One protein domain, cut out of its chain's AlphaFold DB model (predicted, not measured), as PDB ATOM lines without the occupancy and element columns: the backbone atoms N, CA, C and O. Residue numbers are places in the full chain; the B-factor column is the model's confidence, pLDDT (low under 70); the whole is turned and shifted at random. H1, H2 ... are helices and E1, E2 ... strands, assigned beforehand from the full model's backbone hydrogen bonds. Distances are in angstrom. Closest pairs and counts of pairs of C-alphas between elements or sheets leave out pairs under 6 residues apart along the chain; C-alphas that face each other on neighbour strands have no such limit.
ATOM      1  N   ASP A  20     -33.160 -70.666  41.025       96.69
ATOM      2  CA  ASP A  20     -32.987 -71.714  42.027       96.69
ATOM      3  C   ASP A  20     -31.824 -71.340  42.954       96.69
ATOM      4  O   ASP A  20     -30.675 -71.234  42.520       96.69
ATOM      5  N   PHE A  21     -32.138 -71.043  44.216       95.75
ATOM      6  CA  PHE A  21     -31.181 -70.512  45.193       95.75
ATOM      7  C   PHE A  21     -30.459 -71.593  45.994       95.75
ATOM      8  O   PHE A  21     -29.494 -71.272  46.684       95.75
ATOM      9  N   HIS A  22     -30.929 -72.838  45.941       95.81
ATOM     10  CA  HIS A  22     -30.434 -73.897  46.809       95.81
ATOM     11  C   HIS A  22     -30.254 -75.176  46.004       95.81
ATOM     12  O   HIS A  22     -31.169 -75.987  45.870       95.81
ATOM     13  N   THR A  23     -29.049 -75.358  45.468       95.12
ATOM     14  CA  THR A  23     -28.722 -76.527  44.651       95.12
ATOM     15  C   THR A  23     -27.430 -77.187  45.082       95.12
ATOM     16  O   THR A  23     -26.492 -76.535  45.542       95.12
ATOM     17  N   HIS A  24     -27.390 -78.498  44.876       94.19
ATOM     18  CA  HIS A  24     -26.235 -79.325  45.161       94.19
ATOM     19  C   HIS A  24     -25.706 -79.973  43.888       94.19
ATOM     20  O   HIS A  24     -26.412 -80.241  42.908       94.19
ATOM     21  N   THR A  25     -24.424 -80.257  43.940       93.81
ATOM     22  CA  THR A  25     -23.647 -80.974  42.952       93.81
ATOM     23  C   THR A  25     -23.055 -82.222  43.614       93.81
ATOM     24  O   THR A  25     -23.152 -82.398  44.829       93.81
ATOM     25  N   PRO A  26     -22.382 -83.097  42.854       92.62
ATOM     26  CA  PRO A  26     -21.616 -84.204  43.422       92.62
ATOM     27  C   PRO A  26     -20.493 -83.802  44.401       92.62
ATOM     28  O   PRO A  26     -19.854 -84.688  44.965       92.62
ATOM     29  N   ALA A  27     -20.205 -82.506  44.593       91.88
ATOM     30  CA  ALA A  27     -19.319 -82.051  45.667       91.88
ATOM     31  C   ALA A  27     -19.955 -82.180  47.064       91.88
ATOM     32  O   ALA A  27     -19.218 -82.338  48.037       91.88
ATOM     33  N   SER A  28     -21.290 -82.153  47.164       90.62
ATOM     34  CA  SER A  28     -22.023 -82.545  48.373       90.62
ATOM     35  C   SER A  28     -21.979 -84.065  48.531       90.62
ATOM     36  O   SER A  28     -22.549 -84.810  47.735       90.62
ATOM     37  N   LYS A  29     -21.256 -84.528  49.549       85.50
ATOM     38  CA  LYS A  29     -20.923 -85.927  49.865       85.50
ATOM     39  C   LYS A  29     -21.947 -86.616  50.762       85.50
ATOM     40  O   LYS A  29     -21.961 -87.845  50.817       85.50
ATOM     41  N   ASP A  30     -22.862 -85.866  51.342       77.06
ATOM     42  CA  ASP A  30     -23.939 -86.338  52.206       77.06
ATOM     43  C   ASP A  30     -25.160 -86.897  51.435       77.06
ATOM     44  O   ASP A  30     -26.044 -87.529  52.014       77.06
ATOM     45  N   THR A  31     -25.198 -86.753  50.105       75.00
ATOM     46  CA  THR A  31     -26.288 -87.254  49.248       75.00
ATOM     47  C   THR A  31     -25.992 -88.615  48.593       75.00
ATOM     48  O   THR A  31     -25.320 -88.703  47.571       75.00
ATOM     49  N   GLY A  32     -26.579 -89.717  49.064       68.88
ATOM     50  CA  GLY A  32     -26.263 -91.059  48.527       68.88
ATOM     51  C   GLY A  32     -26.420 -91.255  47.000       68.88
ATOM     52  O   GLY A  32     -25.721 -92.083  46.412       68.88
ATOM     53  N   ALA A  33     -27.303 -90.495  46.341       70.81
ATOM     54  CA  ALA A  33     -27.633 -90.671  44.924       70.81
ATOM     55  C   ALA A  33     -26.501 -90.286  43.954       70.81
ATOM     56  O   ALA A  33     -26.220 -91.050  43.028       70.81
ATOM     57  N   TRP A  34     -25.837 -89.138  44.137       73.06
ATOM     58  CA  TRP A  34     -24.755 -88.736  43.224       73.06
ATOM     59  C   TRP A  34     -23.507 -89.594  43.432       73.06
ATOM     60  O   TRP A  34     -22.826 -89.950  42.474       73.06
ATOM     61  N   GLN A  35     -23.277 -90.020  44.670       70.94
ATOM     62  CA  GLN A  35     -22.069 -90.701  45.120       70.94
ATOM     63  C   GLN A  35     -22.018 -92.107  44.532       70.94
ATOM     64  O   GLN A  35     -20.967 -92.558  44.082       70.94
ATOM     65  N   ALA A  36     -23.178 -92.763  44.456       77.62
ATOM     66  CA  ALA A  36     -23.337 -94.051  43.798       77.62
ATOM     67  C   ALA A  36     -23.125 -93.986  42.272       77.62
ATOM     68  O   ALA A  36     -22.848 -95.013  41.655       77.62
ATOM     69  N   ALA A  37     -23.254 -92.805  41.657       77.75
ATOM     70  CA  ALA A  37     -23.131 -92.620  40.212       77.75
ATOM     71  C   ALA A  37     -21.712 -92.235  39.750       77.75
ATOM     72  O   ALA A  37     -21.431 -92.321  38.553       77.75
ATOM     73  N   ILE A  38     -20.808 -91.838  40.652       76.00
ATOM     74  CA  ILE A  38     -19.428 -91.438  40.315       76.00
ATOM     75  C   ILE A  38     -18.679 -92.597  39.634       76.00
ATOM     76  O   ILE A  38     -18.696 -93.724  40.127       76.00
ATOM     77  N   ARG A  39     -17.983 -92.324  38.517       77.19
ATOM     78  CA  ARG A  39     -17.276 -93.311  37.668       77.19
ATOM     79  C   ARG A  39     -18.181 -94.375  37.042       77.19
ATOM     80  O   ARG A  39     -17.697 -95.412  36.587       77.19
ATOM     81  N   THR A  40     -19.486 -94.124  36.995       82.56
ATOM     82  CA  THR A  40     -20.442 -94.944  36.246       82.56
ATOM     83  C   THR A  40     -20.880 -94.206  34.978       82.56
ATOM     84  O   THR A  40     -20.727 -92.988  34.896       82.56
ATOM     85  N   PRO A  41     -21.489 -94.884  33.990       78.44
ATOM     86  CA  PRO A  41     -22.095 -94.207  32.838       78.44
ATOM     87  C   PRO A  41     -23.184 -93.185  33.208       78.44
ATOM     88  O   PRO A  41     -23.523 -92.335  32.390       78.44
ATOM     89  N   ASN A  42     -23.724 -93.263  34.429       79.44
ATOM     90  CA  ASN A  42     -24.727 -92.341  34.957       79.44
ATOM     91  C   ASN A  42     -24.102 -91.175  35.745       79.44
ATOM     92  O   ASN A  42     -24.843 -90.415  36.373       79.44
ATOM     93  N   GLU A  43     -22.768 -91.045  35.755       84.00
ATOM     94  CA  GLU A  43     -22.075 -89.947  36.430       84.00
ATOM     95  C   GLU A  43     -22.591 -88.604  35.913       84.00
ATOM     96  O   GLU A  43     -22.630 -88.327  34.710       84.00
ATOM     97  N   LEU A  44     -22.990 -87.748  36.849       88.25
ATOM     98  CA  LEU A  44     -23.376 -86.391  36.523       88.25
ATOM     99  C   LEU A  44     -22.105 -85.605  36.195       88.25
ATOM    100  O   LEU A  44     -21.206 -85.499  37.024       88.25
ATOM    101  N   THR A  45     -22.025 -85.055  34.987       93.19
ATOM    102  CA  THR A  45     -20.922 -84.189  34.565       93.19
ATOM    103  C   THR A  45     -21.348 -82.727  34.709       93.19
ATOM    104  O   THR A  45     -22.548 -82.446  34.734       93.19
ATOM    105  N   PRO A  46     -20.411 -81.762  34.759       96.19
ATOM    106  CA  PRO A  46     -20.770 -80.344  34.774       96.19
ATOM    107  C   PRO A  46     -21.705 -79.950  33.619       96.19
ATOM    108  O   PRO A  46     -22.696 -79.262  33.835       96.19
ATOM    109  N   GLN A  47     -21.452 -80.451  32.406       95.62
ATOM    110  CA  GLN A  47     -22.298 -80.177  31.242       95.62
ATOM    111  C   GLN A  47     -23.703 -80.771  31.392       95.62
ATOM    112  O   GLN A  47     -24.688 -80.081  31.139       95.62
ATOM    113  N   THR A  48     -23.828 -82.034  31.816       94.38
ATOM    114  CA  THR A  48     -25.151 -82.658  31.974       94.38
ATOM    115  C   THR A  48     -25.917 -82.090  33.165       94.38
ATOM    116  O   THR A  48     -27.143 -82.027  33.109       94.38
ATOM    117  N   TRP A  49     -25.225 -81.612  34.203       95.81
ATOM    118  CA  TRP A  49     -25.820 -80.830  35.288       95.81
ATOM    119  C   TRP A  49     -26.430 -79.532  34.743       95.81
ATOM    120  O   TRP A  49     -27.627 -79.315  34.903       95.81
ATOM    121  N   LEU A  50     -25.658 -78.726  34.001       97.81
ATOM    122  CA  LEU A  50     -26.121 -77.456  33.418       97.81
ATOM    123  C   LEU A  50     -27.327 -77.645  32.486       97.81
ATOM    124  O   LEU A  50     -28.320 -76.925  32.597       97.81
ATOM    125  N   LEU A  51     -27.273 -78.651  31.608       96.81
ATOM    126  CA  LEU A  51     -28.350 -78.945  30.657       96.81
ATOM    127  C   LEU A  51     -29.676 -79.307  31.343       96.81
ATOM    128  O   LEU A  51     -30.734 -79.009  30.795       96.81
ATOM    129  N   LYS A  52     -29.654 -79.901  32.545       95.12
ATOM    130  CA  LYS A  52     -30.886 -80.184  33.303       95.12
ATOM    131  C   LYS A  52     -31.595 -78.902  33.735       95.12
ATOM    132  O   LYS A  52     -32.808 -78.808  33.569       95.12
ATOM    133  N   TYR A  53     -30.852 -77.908  34.225       96.69
ATOM    134  CA  TYR A  53     -31.412 -76.604  34.602       96.69
ATOM    135  C   TYR A  53     -31.933 -75.836  33.383       96.69
ATOM    136  O   TYR A  53     -33.022 -75.264  33.431       96.69
ATOM    137  N   MET A  54     -31.208 -75.902  32.264       97.12
ATOM    138  CA  MET A  54     -31.641 -75.319  30.989       97.12
ATOM    139  C   MET A  54     -32.946 -75.952  30.485       97.12
ATOM    140  O   MET A  54     -33.867 -75.234  30.096       97.12
ATOM    141  N   ALA A  55     -33.055 -77.284  30.544       96.50
ATOM    142  CA  ALA A  55     -34.262 -78.023  30.174       96.50
ATOM    143  C   ALA A  55     -35.447 -77.738  31.114       96.50
ATOM    144  O   ALA A  55     -36.589 -77.708  30.664       96.50
ATOM    145  N   ALA A  56     -35.179 -77.483  32.398       96.19
ATOM    146  CA  ALA A  56     -36.172 -77.028  33.374       96.19
ATOM    147  C   ALA A  56     -36.544 -75.541  33.219       96.19
ATOM    148  O   ALA A  56     -37.346 -75.015  33.991       96.19
ATOM    149  N   GLU A  57     -35.974 -74.857  32.223       95.88
ATOM    150  CA  GLU A  57     -36.193 -73.442  31.946       95.88
ATOM    151  C   GLU A  57     -35.816 -72.500  33.096       95.88
ATOM    152  O   GLU A  57     -36.406 -71.422  33.232       95.88
ATOM    153  N   ILE A  58     -34.850 -72.904  33.920       96.88
ATOM    154  CA  ILE A  58     -34.279 -72.064  34.970       96.88
ATOM    155  C   ILE A  58     -33.331 -71.058  34.311       96.88
ATOM    156  O   ILE A  58     -32.531 -71.419  33.451       96.88
ATOM    157  N   ASP A  59     -33.449 -69.783  34.683       96.31
ATOM    158  CA  ASP A  59     -32.627 -68.706  34.125       96.31
ATOM    159  C   ASP A  59     -31.354 -68.476  34.942       96.31
ATOM    160  O   ASP A  59     -30.323 -68.070  34.399       96.31
ATOM    161  N   CYS A  60     -31.414 -68.747  36.246       97.62
ATOM    162  CA  CYS A  60     -30.293 -68.564  37.151       97.62
ATOM    163  C   CYS A  60     -30.265 -69.639  38.232       97.62
ATOM    164  O   CYS A  60     -31.304 -70.015  38.776       97.62
ATOM    165  N   VAL A  61     -29.065 -70.076  38.589       97.94
ATOM    166  CA  VAL A  61     -28.866 -71.104  39.607       97.94
ATOM    167  C   VAL A  61     -27.715 -70.737  40.532       97.94
ATOM    168  O   VAL A  61     -26.641 -70.333  40.076       97.94
ATOM    169  N   ALA A  62     -27.945 -70.865  41.836       98.19
ATOM    170  CA  ALA A  62     -26.915 -70.759  42.852       98.19
ATOM    171  C   ALA A  62     -26.346 -72.144  43.168       98.19
ATOM    172  O   ALA A  62     -27.088 -73.059  43.519       98.19
ATOM    173  N   VAL A  63     -25.029 -72.295  43.041       97.94
ATOM    174  CA  VAL A  63     -24.310 -73.536  43.357       97.94
ATOM    175  C   VAL A  63     -23.946 -73.486  44.834       97.94
ATOM    176  O   VAL A  63     -23.026 -72.760  45.198       97.94
ATOM    177  N   THR A  64     -24.684 -74.199  45.683       97.25
ATOM    178  CA  THR A  64     -24.620 -74.077  47.149       97.25
ATOM    179  C   THR A  64     -24.336 -75.426  47.804       97.25
ATOM    180  O   THR A  64     -25.074 -75.871  48.677       97.25
ATOM    181  N   ASP A  65     -23.261 -76.087  47.373       96.75
ATOM    182  CA  ASP A  65     -22.819 -77.349  47.971       96.75
ATOM    183  C   ASP A  65     -22.559 -77.205  49.480       96.75
ATOM    184  O   ASP A  65     -22.214 -76.121  49.965       96.75
ATOM    185  N   HIS A  66     -22.679 -78.302  50.235       95.56
ATOM    186  CA  HIS A  66     -22.417 -78.283  51.675       95.56
ATOM    187  C   HIS A  66     -20.956 -78.006  51.961       95.56
ATOM    188  O   HIS A  66     -20.076 -78.815  51.668       95.56
ATOM    189  N   ASN A  67     -20.699 -76.866  52.589       96.94
ATOM    190  CA  ASN A  67     -19.397 -76.511  53.133       96.94
ATOM    191  C   ASN A  67     -18.243 -76.668  52.115       96.94
ATOM    192  O   ASN A  67     -17.113 -76.986  52.497       96.94
ATOM    193  N   THR A  68     -18.506 -76.479  50.815       97.19
ATOM    194  CA  THR A  68     -17.514 -76.559  49.732       97.19
ATOM    195  C   THR A  68     -17.941 -75.730  48.518       97.19
ATOM    196  O   THR A  68     -19.119 -75.471  48.320       97.19
ATOM    197  N   GLY A  69     -16.970 -75.314  47.704       96.50
ATOM    198  CA  GLY A  69     -17.188 -74.642  46.415       96.50
ATOM    199  C   GLY A  69     -16.527 -75.373  45.243       96.50
ATOM    200  O   GLY A  69     -16.313 -74.782  44.188       96.50
ATOM    201  N   GLU A  70     -16.140 -76.637  45.436       95.56
ATOM    202  CA  GLU A  70     -15.269 -77.405  44.532       95.56
ATOM    203  C   GLU A  70     -15.786 -77.477  43.084       95.56
ATOM    204  O   GLU A  70     -15.005 -77.473  42.130       95.56
ATOM    205  N   TRP A  71     -17.104 -77.521  42.892       96.81
ATOM    206  CA  TRP A  71     -17.710 -77.639  41.565       96.81
ATOM    207  C   TRP A  71     -17.940 -76.311  40.840       96.81
ATOM    208  O   TRP A  71     -18.195 -76.323  39.634       96.81
ATOM    209  N   ILE A  72     -17.801 -75.173  41.522       98.31
ATOM    210  CA  ILE A  72     -18.132 -73.848  40.975       98.31
ATOM    211  C   ILE A  72     -17.323 -73.556  39.712       98.31
ATOM    212  O   ILE A  72     -17.890 -73.276  38.656       98.31
ATOM    213  N   ASP A  73     -15.996 -73.666  39.789       98.31
ATOM    214  CA  ASP A  73     -15.132 -73.311  38.660       98.31
ATOM    215  C   ASP A  73     -15.258 -74.331  37.518       98.31
ATOM    216  O   ASP A  73     -15.193 -73.965  36.345       98.31
ATOM    217  N   ARG A  74     -15.544 -75.602  37.838       97.88
ATOM    218  CA  ARG A  74     -15.813 -76.655  36.844       97.88
ATOM    219  C   ARG A  74     -17.087 -76.368  36.052       97.88
ATOM    220  O   ARG A  74     -17.084 -76.498  34.829       97.88
ATOM    221  N   LEU A  75     -18.159 -75.967  36.736       98.38
ATOM    222  CA  LEU A  75     -19.423 -75.578  36.108       98.38
ATOM    223  C   LEU A  75     -19.252 -74.323  35.251       98.38
ATOM    224  O   LEU A  75     -19.731 -74.288  34.121       98.38
ATOM    225  N   LYS A  76     -18.511 -73.325  35.740       98.38
ATOM    226  CA  LYS A  76     -18.224 -72.107  34.974       98.38
ATOM    227  C   LYS A  76     -17.426 -72.376  33.709       98.38
ATOM    228  O   LYS A  76     -17.778 -71.852  32.657       98.38
ATOM    229  N   LEU A  77     -16.383 -73.201  33.796       98.31
ATOM    230  CA  LEU A  77     -15.587 -73.599  32.636       98.31
ATOM    231  C   LEU A  77     -16.440 -74.346  31.605       98.31
ATOM    232  O   LEU A  77     -16.394 -74.008  30.424       98.31
ATOM    233  N   ALA A  78     -17.261 -75.304  32.047       98.19
ATOM    234  CA  ALA A  78     -18.167 -76.034  31.163       98.19
ATOM    235  C   ALA A  78     -19.190 -75.103  30.495       98.19
ATOM    236  O   ALA A  78     -19.367 -75.156  29.282       98.19
ATOM    237  N   TYR A  79     -19.813 -74.201  31.257       98.31
ATOM    238  CA  TYR A  79     -20.750 -73.222  30.710       98.31
ATOM    239  C   TYR A  79     -20.082 -72.280  29.700       98.31
ATOM    240  O   TYR A  79     -20.651 -72.013  28.646       98.31
ATOM    241  N   ALA A  80     -18.868 -71.800  29.987       97.94
ATOM    242  CA  ALA A  80     -18.124 -70.924  29.085       97.94
ATOM    243  C   ALA A  80     -17.786 -71.610  27.752       97.94
ATOM    244  O   ALA A  80     -17.870 -70.972  26.703       97.94
ATOM    245  N   GLU A  81     -17.451 -72.906  27.774       98.00
ATOM    246  CA  GLU A  81     -17.287 -73.709  26.556       98.00
ATOM    247  C   GLU A  81     -18.598 -73.797  25.768       98.00
ATOM    248  O   GLU A  81     -18.646 -73.389  24.610       98.00
ATOM    249  N   MET A  82     -19.688 -74.210  26.422       97.81
ATOM    250  CA  MET A  82     -21.005 -74.314  25.784       97.81
ATOM    251  C   MET A  82     -21.468 -72.976  25.183       97.81
ATOM    252  O   MET A  82     -22.025 -72.944  24.086       97.81
ATOM    253  N   LYS A  83     -21.217 -71.861  25.881       97.56
ATOM    254  CA  LYS A  83     -21.549 -70.511  25.413       97.56
ATOM    255  C   LYS A  83     -20.719 -70.116  24.195       97.56
ATOM    256  O   LYS A  83     -21.272 -69.563  23.252       97.56
ATOM    257  N   ARG A  84     -19.418 -70.417  24.190       97.75
ATOM    258  CA  ARG A  84     -18.535 -70.165  23.042       97.75
ATOM    259  C   ARG A  84     -18.982 -70.952  21.812       97.75
ATOM    260  O   ARG A  84     -19.007 -70.389  20.723       97.75
ATOM    261  N   GLU A  85     -19.350 -72.219  21.980       97.00
ATOM    262  CA  GLU A  85     -19.904 -73.041  20.900       97.00
ATOM    263  C   GLU A  85     -21.228 -72.465  20.371       97.00
ATOM    264  O   GLU A  85     -21.417 -72.352  19.159       97.00
ATOM    265  N   ALA A  86     -22.120 -72.021  21.262       96.12
ATOM    266  CA  ALA A  86     -23.367 -71.359  20.881       96.12
ATOM    267  C   ALA A  86     -23.133 -70.048  20.111       96.12
ATOM    268  O   ALA A  86     -23.762 -69.827  19.076       96.12
ATOM    269  N   ASP A  87     -22.190 -69.220  20.563       95.69
ATOM    270  CA  ASP A  87     -21.826 -67.954  19.913       95.69
ATOM    271  C   ASP A  87     -21.145 -68.163  18.555       95.69
ATOM    272  O   ASP A  87     -21.272 -67.329  17.659       95.69
ATOM    273  N   ALA A  88     -20.473 -69.302  18.370       96.88
ATOM    274  CA  ALA A  88     -19.934 -69.739  17.085       96.88
ATOM    275  C   ALA A  88     -21.005 -70.316  16.132       96.88
ATOM    276  O   ALA A  88     -20.684 -70.690  15.005       96.88
ATOM    277  N   GLY A  89     -22.274 -70.378  16.557       96.12
ATOM    278  CA  GLY A  89     -23.390 -70.902  15.766       96.12
ATOM    279  C   GLY A  89     -23.567 -72.419  15.846       96.12
ATOM    280  O   GLY A  89     -24.360 -72.980  15.090       96.12
ATOM    281  N   THR A  90     -22.864 -73.092  16.759       95.88
ATOM    282  CA  THR A  90     -22.930 -74.545  16.971       95.88
ATOM    283  C   THR A  90     -23.297 -74.874  18.422       95.88
ATOM    284  O   THR A  90     -22.499 -75.499  19.116       95.88
ATOM    285  N   PRO A  91     -24.469 -74.446  18.931       93.19
ATOM    286  CA  PRO A  91     -24.831 -74.673  20.325       93.19
ATOM    287  C   PRO A  91     -24.952 -76.174  20.637       93.19
ATOM    288  O   PRO A  91     -25.538 -76.916  19.838       93.19
ATOM    289  N   PRO A  92     -24.492 -76.628  21.818       93.44
ATOM    290  CA  PRO A  92     -24.833 -77.950  22.323       93.44
ATOM    291  C   PRO A  92     -26.348 -78.168  22.319       93.44
ATOM    292  O   PRO A  92     -27.126 -77.248  22.591       93.44
ATOM    293  N   GLY A  93     -26.784 -79.402  22.063       95.50
ATOM    294  CA  GLY A  93     -28.204 -79.749  22.126       95.50
ATOM    295  C   GLY A  93     -28.807 -79.392  23.489       95.50
ATOM    296  O   GLY A  93     -28.303 -79.828  24.521       95.50
ATOM    297  N   GLY A  94     -29.881 -78.595  23.491       94.56
ATOM    298  CA  GLY A  94     -30.557 -78.142  24.714       94.56
ATOM    299  C   GLY A  94     -29.920 -76.933  25.406       94.56
ATOM    300  O   GLY A  94     -30.365 -76.569  26.493       94.56
ATOM    301  N   PHE A  95     -28.904 -76.301  24.807       97.38
ATOM    302  CA  PHE A  95     -28.300 -75.094  25.366       97.38
ATOM    303  C   PHE A  95     -29.304 -73.937  25.451       97.38
ATOM    304  O   PHE A  95     -29.956 -73.571  24.472       97.38
ATOM    305  N   ARG A  96     -29.364 -73.321  26.631       96.00
ATOM    306  CA  ARG A  96     -30.057 -72.065  26.922       96.00
ATOM    307  C   ARG A  96     -29.154 -71.243  27.832       96.00
ATOM    308  O   ARG A  96     -28.466 -71.808  28.677       96.00
ATOM    309  N   GLU A  97     -29.152 -69.922  27.679       95.31
ATOM    310  CA  GLU A  97     -28.380 -69.065  28.583       95.31
ATOM    311  C   GLU A  97     -28.825 -69.260  30.039       95.31
ATOM    312  O   GLU A  97     -30.021 -69.278  30.339       95.31
ATOM    313  N   LEU A  98     -27.841 -69.409  30.924       96.19
ATOM    314  CA  LEU A  98     -28.015 -69.692  32.342       96.19
ATOM    315  C   LEU A  98     -26.999 -68.866  33.134       96.19
ATOM    316  O   LEU A  98     -25.808 -68.868  32.821       96.19
ATOM    317  N   HIS A  99     -27.446 -68.172  34.175       96.31
ATOM    318  CA  HIS A  99     -26.550 -67.427  35.056       96.31
ATOM    319  C   HIS A  99     -26.168 -68.266  36.274       96.31
ATOM    320  O   HIS A  99     -27.029 -68.725  37.023       96.31
ATOM    321  N   LEU A 100     -24.863 -68.443  36.485       97.75
ATOM    322  CA  LEU A 100     -24.322 -69.202  37.609       97.75
ATOM    323  C   LEU A 100     -23.903 -68.262  38.737       97.75
ATOM    324  O   LEU A 100     -23.039 -67.404  38.543       97.75
ATOM    325  N   PHE A 101     -24.474 -68.472  39.920       98.19
ATOM    326  CA  PHE A 101     -24.132 -67.754  41.141       98.19
ATOM    327  C   PHE A 101     -23.319 -68.680  42.059       98.19
ATOM    328  O   PHE A 101     -23.835 -69.692  42.531       98.19
ATOM    329  N   PRO A 102     -22.029 -68.387  42.293       98.44
ATOM    330  CA  PRO A 102     -21.221 -69.087  43.285       98.44
ATOM    331  C   PRO A 102     -21.843 -68.973  44.672       98.44
ATOM    332  O   PRO A 102     -22.228 -67.880  45.088       98.44
ATOM    333  N   GLY A 103     -21.889 -70.070  45.413       98.25
ATOM    334  CA  GLY A 103     -22.351 -70.056  46.787       98.25
ATOM    335  C   GLY A 103     -21.865 -71.252  47.591       98.25
ATOM    336  O   GLY A 103     -21.006 -72.013  47.154       98.25
ATOM    337  N   VAL A 104     -22.390 -71.372  48.802       98.44
ATOM    338  CA  VAL A 104     -22.155 -72.499  49.707       98.44
ATOM    339  C   VAL A 104     -23.294 -72.570  50.713       98.44
ATOM    340  O   VAL A 104     -23.758 -71.534  51.189       98.44
ATOM    341  N   GLU A 105     -23.736 -73.775  51.051       97.81
ATOM    342  CA  GLU A 105     -24.572 -73.998  52.227       97.81
ATOM    343  C   GLU A 105     -23.661 -74.344  53.410       97.81
ATOM    344  O   GLU A 105     -22.975 -75.365  53.417       97.81
ATOM    345  N   ILE A 106     -23.608 -73.446  54.388       97.38
ATOM    346  CA  ILE A 106     -22.733 -73.535  55.553       97.38
ATOM    347  C   ILE A 106     -23.506 -74.156  56.710       97.38
ATOM    348  O   ILE A 106     -24.576 -73.667  57.071       97.38
ATOM    349  N   SER A 107     -22.935 -75.173  57.350       95.69
ATOM    350  CA  SER A 107     -23.445 -75.690  58.621       95.69
ATOM    351  C   SER A 107     -22.924 -74.822  59.770       95.69
ATOM    352  O   SER A 107     -21.721 -74.761  60.031       95.69
ATOM    353  N   VAL A 108     -23.823 -74.105  60.442       92.88
ATOM    354  CA  VAL A 108     -23.470 -73.040  61.390       92.88
ATOM    355  C   VAL A 108     -23.565 -73.525  62.836       92.88
ATOM    356  O   VAL A 108     -24.390 -74.376  63.183       92.88
ATOM    357  N   GLN A 109     -22.729 -72.963  63.715       88.56
ATOM    358  CA  GLN A 109     -22.879 -73.121  65.159       88.56
ATOM    359  C   GLN A 109     -24.311 -72.758  65.583       88.56
ATOM    360  O   GLN A 109     -24.790 -71.654  65.328       88.56
ATOM    361  N   GLY A 110     -24.995 -73.695  66.236       82.62
ATOM    362  CA  GLY A 110     -26.435 -73.603  66.491       82.62
ATOM    363  C   GLY A 110     -27.250 -74.665  65.755       82.62
ATOM    364  O   GLY A 110     -28.425 -74.825  66.055       82.62
ATOM    365  N   GLY A 111     -26.621 -75.434  64.859       87.06
ATOM    366  CA  GLY A 111     -27.214 -76.647  64.289       87.06
ATOM    367  C   GLY A 111     -28.152 -76.403  63.109       87.06
ATOM    368  O   GLY A 111     -28.905 -77.303  62.754       87.06
ATOM    369  N   PHE A 112     -28.086 -75.221  62.495       91.31
ATOM    370  CA  PHE A 112     -28.867 -74.878  61.311       91.31
ATOM    371  C   PHE A 112     -27.963 -74.514  60.127       91.31
ATOM    372  O   PHE A 112     -26.754 -74.311  60.286       91.31
ATOM    373  N   HIS A 113     -28.545 -74.447  58.933       95.12
ATOM    374  CA  HIS A 113     -27.826 -74.149  57.700       95.12
ATOM    375  C   HIS A 113     -28.066 -72.728  57.184       95.12
ATOM    376  O   HIS A 113     -29.152 -72.151  57.297       95.12
ATOM    377  N   LEU A 114     -27.023 -72.166  56.578       95.31
ATOM    378  CA  LEU A 114     -27.017 -70.823  56.018       95.31
ATOM    379  C   LEU A 114     -26.449 -70.845  54.604       95.31
ATOM    380  O   LEU A 114     -25.310 -71.257  54.402       95.31
ATOM    381  N   LEU A 115     -27.203 -70.348  53.633       97.50
ATOM    382  CA  LEU A 115     -26.688 -70.108  52.293       97.50
ATOM    383  C   LEU A 115     -25.863 -68.820  52.292       97.50
ATOM    384  O   LEU A 115     -26.313 -67.782  52.785       97.50
ATOM    385  N   ALA A 116     -24.680 -68.879  51.692       97.62
ATOM    386  CA  ALA A 116     -23.902 -67.717  51.294       97.62
ATOM    387  C   ALA A 116     -23.847 -67.678  49.765       97.62
ATOM    388  O   ALA A 116     -23.289 -68.590  49.160       97.62
ATOM    389  N   ILE A 117     -24.425 -66.650  49.138       98.00
ATOM    390  CA  ILE A 117     -24.482 -66.508  47.672       98.00
ATOM    391  C   ILE A 117     -23.711 -65.260  47.248       98.00
ATOM    392  O   ILE A 117     -23.873 -64.194  47.840       98.00
ATOM    393  N   PHE A 118     -22.882 -65.383  46.217       96.50
ATOM    394  CA  PHE A 118     -21.940 -64.358  45.776       96.50
ATOM    395  C   PHE A 118     -22.195 -63.911  44.336       96.50
ATOM    396  O   PHE A 118     -22.932 -64.543  43.576       96.50
ATOM    397  N   ASP A 119     -21.548 -62.807  43.959       93.31
ATOM    398  CA  ASP A 119     -21.539 -62.305  42.587       93.31
ATOM    399  C   ASP A 119     -21.040 -63.382  41.595       93.31
ATOM    400  O   ASP A 119     -20.134 -64.157  41.935       93.31
ATOM    401  N   PRO A 120     -21.559 -63.425  40.350       95.44
ATOM    402  CA  PRO A 120     -21.079 -64.336  39.314       95.44
ATOM    403  C   PRO A 120     -19.569 -64.283  39.039       95.44
ATOM    404  O   PRO A 120     -19.049 -65.216  38.429       95.44
ATOM    405  N   SER A 121     -18.832 -63.259  39.478       94.38
ATOM    406  CA  SER A 121     -17.367 -63.218  39.393       94.38
ATOM    407  C   SER A 121     -16.637 -64.037  40.467       94.38
ATOM    408  O   SER A 121     -15.450 -64.307  40.294       94.38
ATOM    409  N   ALA A 122     -17.289 -64.423  41.569       96.81
ATOM    410  CA  ALA A 122     -16.661 -65.170  42.669       96.81
ATOM    411  C   ALA A 122     -16.225 -66.584  42.243       96.81
ATOM    412  O   ALA A 122     -16.729 -67.128  41.266       96.81
ATOM    413  N   THR A 123     -15.289 -67.216  42.946       97.69
ATOM    414  CA  THR A 123     -14.739 -68.529  42.548       97.69
ATOM    415  C   THR A 123     -14.806 -69.537  43.687       97.69
ATOM    416  O   THR A 123     -15.188 -69.200  44.812       97.69
ATOM    417  N   SER A 124     -14.390 -70.778  43.424       97.81
ATOM    418  CA  SER A 124     -14.202 -71.777  44.486       97.81
ATOM    419  C   SER A 124     -13.238 -71.301  45.591       97.81
ATOM    420  O   SER A 124     -13.400 -71.671  46.759       97.81
ATOM    421  N   GLN A 125     -12.283 -70.424  45.254       97.88
ATOM    422  CA  GLN A 125     -11.376 -69.801  46.219       97.88
ATOM    423  C   GLN A 125     -12.126 -68.867  47.174       97.88
ATOM    424  O   GLN A 125     -11.912 -68.953  48.377       97.88
ATOM    425  N   THR A 126     -13.057 -68.044  46.673       97.88
ATOM    426  CA  THR A 126     -13.893 -67.169  47.517       97.88
ATOM    427  C   THR A 126     -14.636 -67.971  48.586       97.88
ATOM    428  O   THR A 126     -14.656 -67.589  49.754       97.88
ATOM    429  N   ILE A 127     -15.202 -69.117  48.195       98.25
ATOM    430  CA  ILE A 127     -15.895 -70.022  49.117       98.25
ATOM    431  C   ILE A 127     -14.920 -70.641  50.122       98.25
ATOM    432  O   ILE A 127     -15.204 -70.695  51.318       98.25
ATOM    433  N   SER A 128     -13.752 -71.079  49.656       97.56
ATOM    434  CA  SER A 128     -12.727 -71.678  50.515       97.56
ATOM    435  C   SER A 128     -12.204 -70.692  51.564       97.56
ATOM    436  O   SER A 128     -12.078 -71.060  52.735       97.56
ATOM    437  N   ASP A 129     -11.967 -69.441  51.166       98.00
ATOM    438  CA  ASP A 129     -11.522 -68.355  52.041       98.00
ATOM    439  C   ASP A 129     -12.589 -68.014  53.084       98.00
ATOM    440  O   ASP A 129     -12.277 -67.914  54.271       98.00
ATOM    441  N   LEU A 130     -13.857 -67.891  52.671       98.19
ATOM    442  CA  LEU A 130     -14.975 -67.663  53.587       98.19
ATOM    443  C   LEU A 130     -15.046 -68.760  54.646       98.19
ATOM    444  O   LEU A 130     -15.100 -68.469  55.840       98.19
ATOM    445  N   LEU A 131     -15.032 -70.021  54.216       97.81
ATOM    446  CA  LEU A 131     -15.159 -71.152  55.123       97.81
ATOM    447  C   LEU A 131     -13.984 -71.255  56.109       97.81
ATOM    448  O   LEU A 131     -14.162 -71.754  57.219       97.81
ATOM    449  N   ALA A 132     -12.792 -70.798  55.715       96.81
ATOM    450  CA  ALA A 132     -11.654 -70.660  56.620       96.81
ATOM    451  C   ALA A 132     -11.863 -69.511  57.625       96.81
ATOM    452  O   ALA A 132     -11.597 -69.679  58.811       96.81
ATOM    453  N   GLN A 133     -12.392 -68.364  57.183       96.88
ATOM    454  CA  GLN A 133     -12.674 -67.213  58.054       96.88
ATOM    455  C   GLN A 133     -13.752 -67.485  59.106       96.88
ATOM    456  O   GLN A 133     -13.723 -66.870  60.173       96.88
ATOM    457  N   VAL A 134     -14.705 -68.375  58.808       96.56
ATOM    458  CA  VAL A 134     -15.738 -68.809  59.764       96.56
ATOM    459  C   VAL A 134     -15.332 -70.035  60.584       96.56
ATOM    460  O   VAL A 134     -16.123 -70.506  61.402       96.56
ATOM    461  N   ASP A 135     -14.099 -70.520  60.393       95.75
ATOM    462  CA  ASP A 135     -13.501 -71.638  61.128       95.75
ATOM    463  C   ASP A 135     -14.419 -72.872  61.122       95.75
ATOM    464  O   ASP A 135     -14.842 -73.390  62.158       95.75
ATOM    465  N   TYR A 136     -14.812 -73.287  59.914       95.00
ATOM    466  CA  TYR A 136     -15.527 -74.542  59.708       95.00
ATOM    467  C   TYR A 136     -14.575 -75.727  59.894       95.00
ATOM    468  O   TYR A 136     -13.552 -75.802  59.210       95.00
ATOM    469  N   GLN A 137     -14.925 -76.660  60.785       87.12
ATOM    470  CA  GLN A 137     -14.044 -77.780  61.167       87.12
ATOM    471  C   GLN A 137     -14.492 -79.156  60.659       87.12
ATOM    472  O   GLN A 137     -13.831 -80.151  60.950       87.12
ATOM    473  N   GLY A 138     -15.600 -79.226  59.920       89.62
ATOM    474  CA  GLY A 138     -16.076 -80.475  59.326       89.62
ATOM    475  C   GLY A 138     -15.380 -80.831  58.013       89.62
ATOM    476  O   GLY A 138     -14.510 -80.116  57.500       89.62
ATOM    477  N   THR A 139     -15.824 -81.931  57.425       91.69
ATOM    478  CA  THR A 139     -15.383 -82.388  56.114       91.69
ATOM    479  C   THR A 139     -15.961 -81.485  55.020       91.69
ATOM    480  O   THR A 139     -17.151 -81.177  54.990       91.69
ATOM    481  N   ARG A 140     -15.114 -81.045  54.078       92.88
ATOM    482  CA  ARG A 140     -15.559 -80.310  52.878       92.88
ATOM    483  C   ARG A 140     -16.487 -81.193  52.038       92.88
ATOM    484  O   ARG A 140     -16.074 -82.282  51.614       92.88
ATOM    485  N   GLY A 141     -17.688 -80.693  51.755       90.19
ATOM    486  CA  GLY A 141     -18.739 -81.441  51.068       90.19
ATOM    487  C   GLY A 141     -19.702 -82.163  52.008       90.19
ATOM    488  O   GLY A 141     -20.618 -82.798  51.516       90.19
ATOM    489  N   ASP A 142     -19.510 -82.123  53.324       87.81
ATOM    490  CA  ASP A 142     -20.358 -82.833  54.292       87.81
ATOM    491  C   ASP A 142     -20.973 -81.845  55.298       87.81
ATOM    492  O   ASP A 142     -20.560 -80.685  55.360       87.81
ATOM    493  N   SER A 143     -21.941 -82.300  56.093       85.94
ATOM    494  CA  SER A 143     -22.567 -81.558  57.200       85.94
ATOM    495  C   SER A 143     -22.273 -82.193  58.573       85.94
ATOM    496  O   SER A 143     -23.047 -82.053  59.529       85.94
ATOM    497  N   ASP A 144     -21.137 -82.893  58.656       88.62
ATOM    498  CA  ASP A 144     -20.588 -83.586  59.831       88.62
ATOM    499  C   ASP A 144     -19.955 -82.646  60.874       88.62
ATOM    500  O   ASP A 144     -19.653 -83.061  61.995       88.62
ATOM    501  N   GLY A 145     -19.772 -81.374  60.522       90.56
ATOM    502  CA  GLY A 145     -19.252 -80.337  61.398       90.56
ATOM    503  C   GLY A 145     -20.058 -79.047  61.329       90.56
ATOM    504  O   GLY A 145     -21.023 -78.909  60.581       90.56
ATOM    505  N   VAL A 146     -19.640 -78.080  62.138       94.12
ATOM    506  CA  VAL A 146     -20.189 -76.722  62.146       94.12
ATOM    507  C   VAL A 146     -19.061 -75.695  62.201       94.12
ATOM    508  O   VAL A 146     -17.906 -76.029  62.485       94.12
ATOM    509  N   THR A 147     -19.390 -74.435  61.937       95.69
ATOM    510  CA  THR A 147     -18.504 -73.296  62.215       95.69
ATOM    511  C   THR A 147     -18.174 -73.196  63.707       95.69
ATOM    512  O   THR A 147     -19.001 -73.528  64.556       95.69
ATOM    513  N   ARG A 148     -16.987 -72.680  64.062       94.25
ATOM    514  CA  ARG A 148     -16.713 -72.249  65.450       94.25
ATOM    515  C   ARG A 148     -17.330 -70.901  65.785       94.25
ATOM    516  O   ARG A 148     -17.602 -70.632  66.954       94.25
ATOM    517  N   LEU A 149     -17.515 -70.053  64.777       92.81
ATOM    518  CA  LEU A 149     -18.184 -68.770  64.937       92.81
ATOM    519  C   LEU A 149     -19.698 -68.953  65.037       92.81
ATOM    520  O   LEU A 149     -20.270 -69.811  64.360       92.81
ATOM    521  N   GLY A 150     -20.331 -68.098  65.840       90.44
ATOM    522  CA  GLY A 150     -21.785 -68.032  65.945       90.44
ATOM    523  C   GLY A 150     -22.436 -67.401  64.721       90.44
ATOM    524  O   GLY A 150     -21.795 -66.665  63.969       90.44
ATOM    525  N   ALA A 151     -23.733 -67.650  64.550       89.38
ATOM    526  CA  ALA A 151     -24.517 -67.219  63.393       89.38
ATOM    527  C   ALA A 151     -24.318 -65.750  62.994       89.38
ATOM    528  O   ALA A 151     -24.047 -65.469  61.830       89.38
ATOM    529  N   ALA A 152     -24.379 -64.820  63.951       88.75
ATOM    530  CA  ALA A 152     -24.184 -63.394  63.684       88.75
ATOM    531  C   ALA A 152     -22.808 -63.094  63.066       88.75
ATOM    532  O   ALA A 152     -22.706 -62.389  62.067       88.75
ATOM    533  N   GLN A 153     -21.749 -63.701  63.605       92.06
ATOM    534  CA  GLN A 153     -20.390 -63.525  63.092       92.06
ATOM    535  C   GLN A 153     -20.214 -64.180  61.719       92.06
ATOM    536  O   GLN A 153     -19.512 -63.642  60.867       92.06
ATOM    537  N   VAL A 154     -20.859 -65.325  61.479       94.31
ATOM    538  CA  VAL A 154     -20.872 -65.965  60.155       94.31
ATOM    539  C   VAL A 154     -21.538 -65.048  59.128       94.31
ATOM    540  O   VAL A 154     -20.958 -64.804  58.071       94.31
ATOM    541  N   VAL A 155     -22.698 -64.471  59.454       93.06
ATOM    542  CA  VAL A 155     -23.391 -63.495  58.598       93.06
ATOM    543  C   VAL A 155     -22.508 -62.273  58.329       93.06
ATOM    544  O   VAL A 155     -22.360 -61.875  57.175       93.06
ATOM    545  N   GLU A 156     -21.849 -61.715  59.348       91.19
ATOM    546  CA  GLU A 156     -20.896 -60.609  59.173       91.19
ATOM    547  C   GLU A 156     -19.761 -60.956  58.202       91.19
ATOM    548  O   GLU A 156     -19.401 -60.133  57.358       91.19
ATOM    549  N   ARG A 157     -19.194 -62.168  58.287       95.12
ATOM    550  CA  ARG A 157     -18.123 -62.621  57.383       95.12
ATOM    551  C   ARG A 157     -18.618 -62.809  55.952       95.12
ATOM    552  O   ARG A 157     -17.919 -62.399  55.029       95.12
ATOM    553  N   ILE A 158     -19.826 -63.342  55.761       95.19
ATOM    554  CA  ILE A 158     -20.457 -63.445  54.435       95.19
ATOM    555  C   ILE A 158     -20.615 -62.054  53.817       95.19
ATOM    556  O   ILE A 158     -20.188 -61.828  52.684       95.19
ATOM    557  N   LEU A 159     -21.167 -61.105  54.577       90.56
ATOM    558  CA  LEU A 159     -21.368 -59.731  54.120       90.56
ATOM    559  C   LEU A 159     -20.040 -59.024  53.811       90.56
ATOM    560  O   LEU A 159     -19.939 -58.335  52.795       90.56
ATOM    561  N   ALA A 160     -19.017 -59.211  54.650       90.25
ATOM    562  CA  ALA A 160     -17.683 -58.648  54.443       90.25
ATOM    563  C   ALA A 160     -16.988 -59.218  53.194       90.25
ATOM    564  O   ALA A 160     -16.258 -58.497  52.518       90.25
ATOM    565  N   ALA A 161     -17.261 -60.479  52.853       91.31
ATOM    566  CA  ALA A 161     -16.822 -61.111  51.610       91.31
ATOM    567  C   ALA A 161     -17.674 -60.709  50.385       91.31
ATOM    568  O   ALA A 161     -17.430 -61.191  49.280       91.31
ATOM    569  N   GLY A 162     -18.667 -59.829  50.557       88.81
ATOM    570  CA  GLY A 162     -19.543 -59.353  49.485       88.81
ATOM    571  C   GLY A 162     -20.676 -60.315  49.114       88.81
ATOM    572  O   GLY A 162     -21.295 -60.135  48.069       88.81
ATOM    573  N   GLY A 163     -20.943 -61.326  49.944       91.75
ATOM    574  CA  GLY A 163     -22.026 -62.284  49.749       91.75
ATOM    575  C   GLY A 163     -23.336 -61.875  50.420       91.75
ATOM    576  O   GLY A 163     -23.397 -60.953  51.237       91.75
ATOM    577  N   LEU A 164     -24.396 -62.607  50.088       92.06
ATOM    578  CA  LEU A 164     -25.702 -62.559  50.737       92.06
ATOM    579  C   LEU A 164     -25.868 -63.783  51.634       92.06
ATOM    580  O   LEU A 164     -25.646 -64.902  51.184       92.06
ATOM    581  N   ALA A 165     -26.278 -63.556  52.881       93.12
ATOM    582  CA  ALA A 165     -26.599 -64.614  53.831       93.12
ATOM    583  C   ALA A 165     -28.111 -64.879  53.835       93.12
ATOM    584  O   ALA A 165     -28.892 -63.950  54.047       93.12
ATOM    585  N   ILE A 166     -28.521 -66.129  53.616       92.50
ATOM    586  CA  ILE A 166     -29.931 -66.538  53.549       92.50
ATOM    587  C   ILE A 166     -30.115 -67.799  54.404       92.50
ATOM    588  O   ILE A 166     -29.441 -68.794  54.137       92.50
ATOM    589  N   PRO A 167     -30.993 -67.805  55.424       92.00
ATOM    590  CA  PRO A 167     -31.321 -69.027  56.157       92.00
ATOM    591  C   PRO A 167     -31.839 -70.114  55.206       92.00
ATOM    592  O   PRO A 167     -32.809 -69.884  54.481       92.00
ATOM    593  N   ALA A 168     -31.202 -71.283  55.203       92.88
ATOM    594  CA  ALA A 168     -31.677 -72.411  54.411       92.88
ATOM    595  C   ALA A 168     -32.916 -73.027  55.077       92.88
ATOM    596  O   ALA A 168     -33.033 -72.968  56.303       92.88
ATOM    597  N   HIS A 169     -33.840 -73.553  54.254       91.94
ATOM    598  CA  HIS A 169     -34.989 -74.394  54.651       91.94
ATOM    599  C   HIS A 169     -35.513 -74.115  56.071       91.94
ATOM    600  O   HIS A 169     -35.556 -74.993  56.920       91.94
ATOM    601  N   VAL A 170     -35.926 -72.869  56.332       87.81
ATOM    602  CA  VAL A 170     -36.122 -72.328  57.694       87.81
ATOM    603  C   VAL A 170     -36.993 -73.168  58.629       87.81
ATOM    604  O   VAL A 170     -36.731 -73.175  59.826       87.81
ATOM    605  N   GLU A 171     -37.992 -73.879  58.113       83.94
ATOM    606  CA  GLU A 171     -38.885 -74.752  58.895       83.94
ATOM    607  C   GLU A 171     -38.523 -76.248  58.792       83.94
ATOM    608  O   GLU A 171     -39.129 -77.086  59.458       83.94
ATOM    609  N   GLY A 172     -37.568 -76.594  57.926       85.81
ATOM    610  CA  GLY A 172     -37.142 -77.953  57.616       85.81
ATOM    611  C   GLY A 172     -36.069 -78.501  58.557       85.81
ATOM    612  O   GLY A 172     -35.788 -77.956  59.630       85.81
ATOM    613  N   ASP A 173     -35.471 -79.626  58.162       86.12
ATOM    614  CA  ASP A 173     -34.352 -80.205  58.905       86.12
ATOM    615  C   ASP A 173     -33.120 -79.294  58.839       86.12
ATOM    616  O   ASP A 173     -32.775 -78.792  57.776       86.12
ATOM    617  N   LYS A 174     -32.476 -79.065  59.985       88.19
ATOM    618  CA  LYS A 174     -31.447 -78.033  60.193       88.19
ATOM    619  C   LYS A 174     -31.865 -76.623  59.728       88.19
ATOM    620  O   LYS A 174     -31.021 -75.826  59.313       88.19
ATOM    621  N   GLY A 175     -33.153 -76.296  59.838       90.12
ATOM    622  CA  GLY A 175     -33.696 -74.955  59.619       90.12
ATOM    623  C   GLY A 175     -33.555 -74.039  60.843       90.12
ATOM    624  O   GLY A 175     -33.518 -74.486  61.986       90.12
ATOM    625  N   LEU A 176     -33.499 -72.724  60.620       87.50
ATOM    626  CA  LEU A 176     -33.359 -71.726  61.695       87.50
ATOM    627  C   LEU A 176     -34.583 -71.637  62.630       87.50
ATOM    628  O   LEU A 176     -34.447 -71.300  63.804       87.50
ATOM    629  N   LEU A 177     -35.780 -71.890  62.104       87.69
ATOM    630  CA  LEU A 177     -37.069 -71.716  62.784       87.69
ATOM    631  C   LEU A 177     -37.685 -73.053  63.207       87.69
ATOM    632  O   LEU A 177     -38.902 -73.158  63.372       87.69
ATOM    633  N   GLN A 178     -36.852 -74.080  63.386       86.56
ATOM    634  CA  GLN A 178     -37.297 -75.359  63.926       86.56
ATOM    635  C   GLN A 178     -38.003 -75.170  65.265       86.56
ATOM    636  O   GLN A 178     -37.597 -74.354  66.090       86.56
ATOM    637  N   VAL A 179     -39.051 -75.955  65.494       84.88
ATOM    638  CA  VAL A 179     -39.822 -75.931  66.738       84.88
ATOM    639  C   VAL A 179     -39.589 -77.197  67.551       84.88
ATOM    640  O   VAL A 179     -39.372 -78.272  66.994       84.88
ATOM    641  N   GLU A 180     -39.645 -77.081  68.880       84.44
ATOM    642  CA  GLU A 180     -39.581 -78.249  69.757       84.44
ATOM    643  C   GLU A 180     -40.733 -79.210  69.402       84.44
ATOM    644  O   GLU A 180     -41.880 -78.752  69.265       84.44
ATOM    645  N   PRO A 181     -40.471 -80.526  69.279       84.75
ATOM    646  CA  PRO A 181     -41.484 -81.497  68.883       84.75
ATOM    647  C   PRO A 181     -42.762 -81.397  69.724       84.75
ATOM    648  O   PRO A 181     -42.723 -81.436  70.951       84.75
ATOM    649  N   GLY A 182     -43.912 -81.281  69.055       85.62
ATOM    650  CA  GLY A 182     -45.218 -81.170  69.715       85.62
ATOM    651  C   GLY A 182     -45.553 -79.778  70.265       85.62
ATOM    652  O   GLY A 182     -46.568 -79.626  70.942       85.62
ATOM    653  N   THR A 183     -44.747 -78.755  69.967       83.69
ATOM    654  CA  THR A 183     -44.978 -77.374  70.413       83.69
ATOM    655  C   THR A 183     -44.915 -76.381  69.245       83.69
ATOM    656  O   THR A 183     -44.598 -76.737  68.114       83.69
ATOM    657  N   ARG A 184     -45.212 -75.104  69.524       79.50
ATOM    658  CA  ARG A 184     -44.924 -73.967  68.623       79.50
ATOM    659  C   ARG A 184     -43.706 -73.158  69.076       79.50
ATOM    660  O   ARG A 184     -43.506 -72.035  68.625       79.50
ATOM    661  N   LYS A 185     -42.952 -73.675  70.044       78.19
ATOM    662  CA  LYS A 185     -41.804 -72.983  70.618       78.19
ATOM    663  C   LYS A 185     -40.598 -73.234  69.724       78.19
ATOM    664  O   LYS A 185     -40.256 -74.387  69.488       78.19
ATOM    665  N   CYS A 186     -39.972 -72.166  69.239       80.50
ATOM    666  CA  CYS A 186     -38.734 -72.258  68.469       80.50
ATOM    667  C   CYS A 186     -37.635 -72.937  69.305       80.50
ATOM    668  O   CYS A 186     -37.507 -72.663  70.501       80.50
ATOM    669  N   MET A 187     -36.852 -73.811  68.676       82.50
ATOM    670  CA  MET A 187     -35.683 -74.457  69.272       82.50
ATOM    671  C   MET A 187     -34.555 -73.455  69.530       82.50
ATOM    672  O   MET A 187     -33.782 -73.634  70.469       82.50
ATOM    673  N   MET A 188     -34.475 -72.390  68.727       80.62
ATOM    674  CA  MET A 188     -33.584 -71.258  68.966       80.62
ATOM    675  C   MET A 188     -34.277 -70.151  69.756       80.62
ATOM    676  O   MET A 188     -35.459 -69.857  69.562       80.62
ATOM    677  N   ASP A 189     -33.521 -69.486  70.628       79.00
ATOM    678  CA  ASP A 189     -34.024 -68.311  71.319       79.00
ATOM    679  C   ASP A 189     -34.182 -67.128  70.348       79.00
ATOM    680  O   ASP A 189     -33.389 -66.919  69.424       79.00
TER     681      ASP A 189
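What this domain is: This is residues 20 to 189 of the 386 residues of the protein "ATPase_AAA_core domain-containing protein" of Azoarcus sp. PHD (UniProt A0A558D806). A strongly twisted sheet of five strands, curled like part of a barrel, has three helices, H3, H4 and H5, over one face; H3 approaches the strands with its residues 72 to 79, and its far end and the tail of residues 168 to 189 lie toward opposite ends of the long axis. H2 packs on H3 and grazes the sheet, while the short H1 lies off the sheet. The 170 printed residues include five named helices and five named strands, in the order E1 H1 H2 E2 H3 E3 E4 H4 H5 E5; the mixed sheet runs E1 E2 E3 E4 E5. The class is mixed, helices and strands, with under half of the residues in named elements. The whole is compact, with a radius of gyration of the C-alphas of 17.1 A, and elongated, spanning 56 by 34 by 28 A.

How they stand to each other: E1, residues 20 to 23, is an edge strand, parallel to E2, residues 60 to 63, at 27 degrees, with N 62 and O 20 at 2.8 A. Between them come H1, residues 32 to 35, which is not on the sheet and touches no helix, and H2, residues 46 to 55, which only grazes the sheet with residues 50 to 54. These four form a strand-helix-strand unit, two parallel neighbour strands with helices between, and its crossover is right-handed. E2, H3, residues 72 to 87, and E3, residues 99 to 108, form another, also right-handed. H3 touches H2 with residues 74 to 79 alone, at a steep tilt of 63 degrees; their closest C-alphas, of Pro 46 and Leu 75, are 5.1 A apart. H3 lies over E3 and along the strands, at a height over the sheet of 10.3 A. E3 pairs, staggered, with parallel E2 (N 101 and O 61, 2.9 A) and with antiparallel E4, residues 112 to 117 (N 106 and O 114, 2.8 A); E3 and E4 are a hairpin. H4, residues 124 to 133, is on the same face as H3, over E3 at a height of 9.0 A. H5, residues 151 to 160, lies over E4 at a height of 9.1 A. H4 and H5, a helical hairpin, only just touch, with 3 pairs of C-alphas within 8 A, the closest those of Leu 130 and Ile 158 at 7.0 A. E5, residues 164 to 167, is antiparallel to E4, with N 115 and O 166 at 2.8 A. Every O i to N i+4 pair is within hydrogen-bond range in H3, H4 and H5, and 5 of 6 in H2; H1 is too short for such a pair.

Where its parts are: E1 begins at C-alpha 20 (-32.987, -71.714, 42.027) and is 6.9 A long. H1 measures 5.4 A, H2 14.4 A and E2 10.0 A. H3 is 22.2 A long and ends at C-alpha 87 (-21.826, -67.954, 19.913). E3 measures 27.1 A, E4 16.6 A, H4 14.4 A and H5 14.2 A. E5, 10.1 A long, ends at C-alpha 167 (-31.321, -69.027, 56.157).

The domain as a whole: The two C-alphas farthest apart, of Ala 88 and Gly 182, are 59.5 A apart. The printed part has no cut. The links from H3 to E3 and from H4 to H5 are long, with 11 and 17 residues. The mean pLDDT of the printed part is 92.1, and one residue, Gly 32, is under 70.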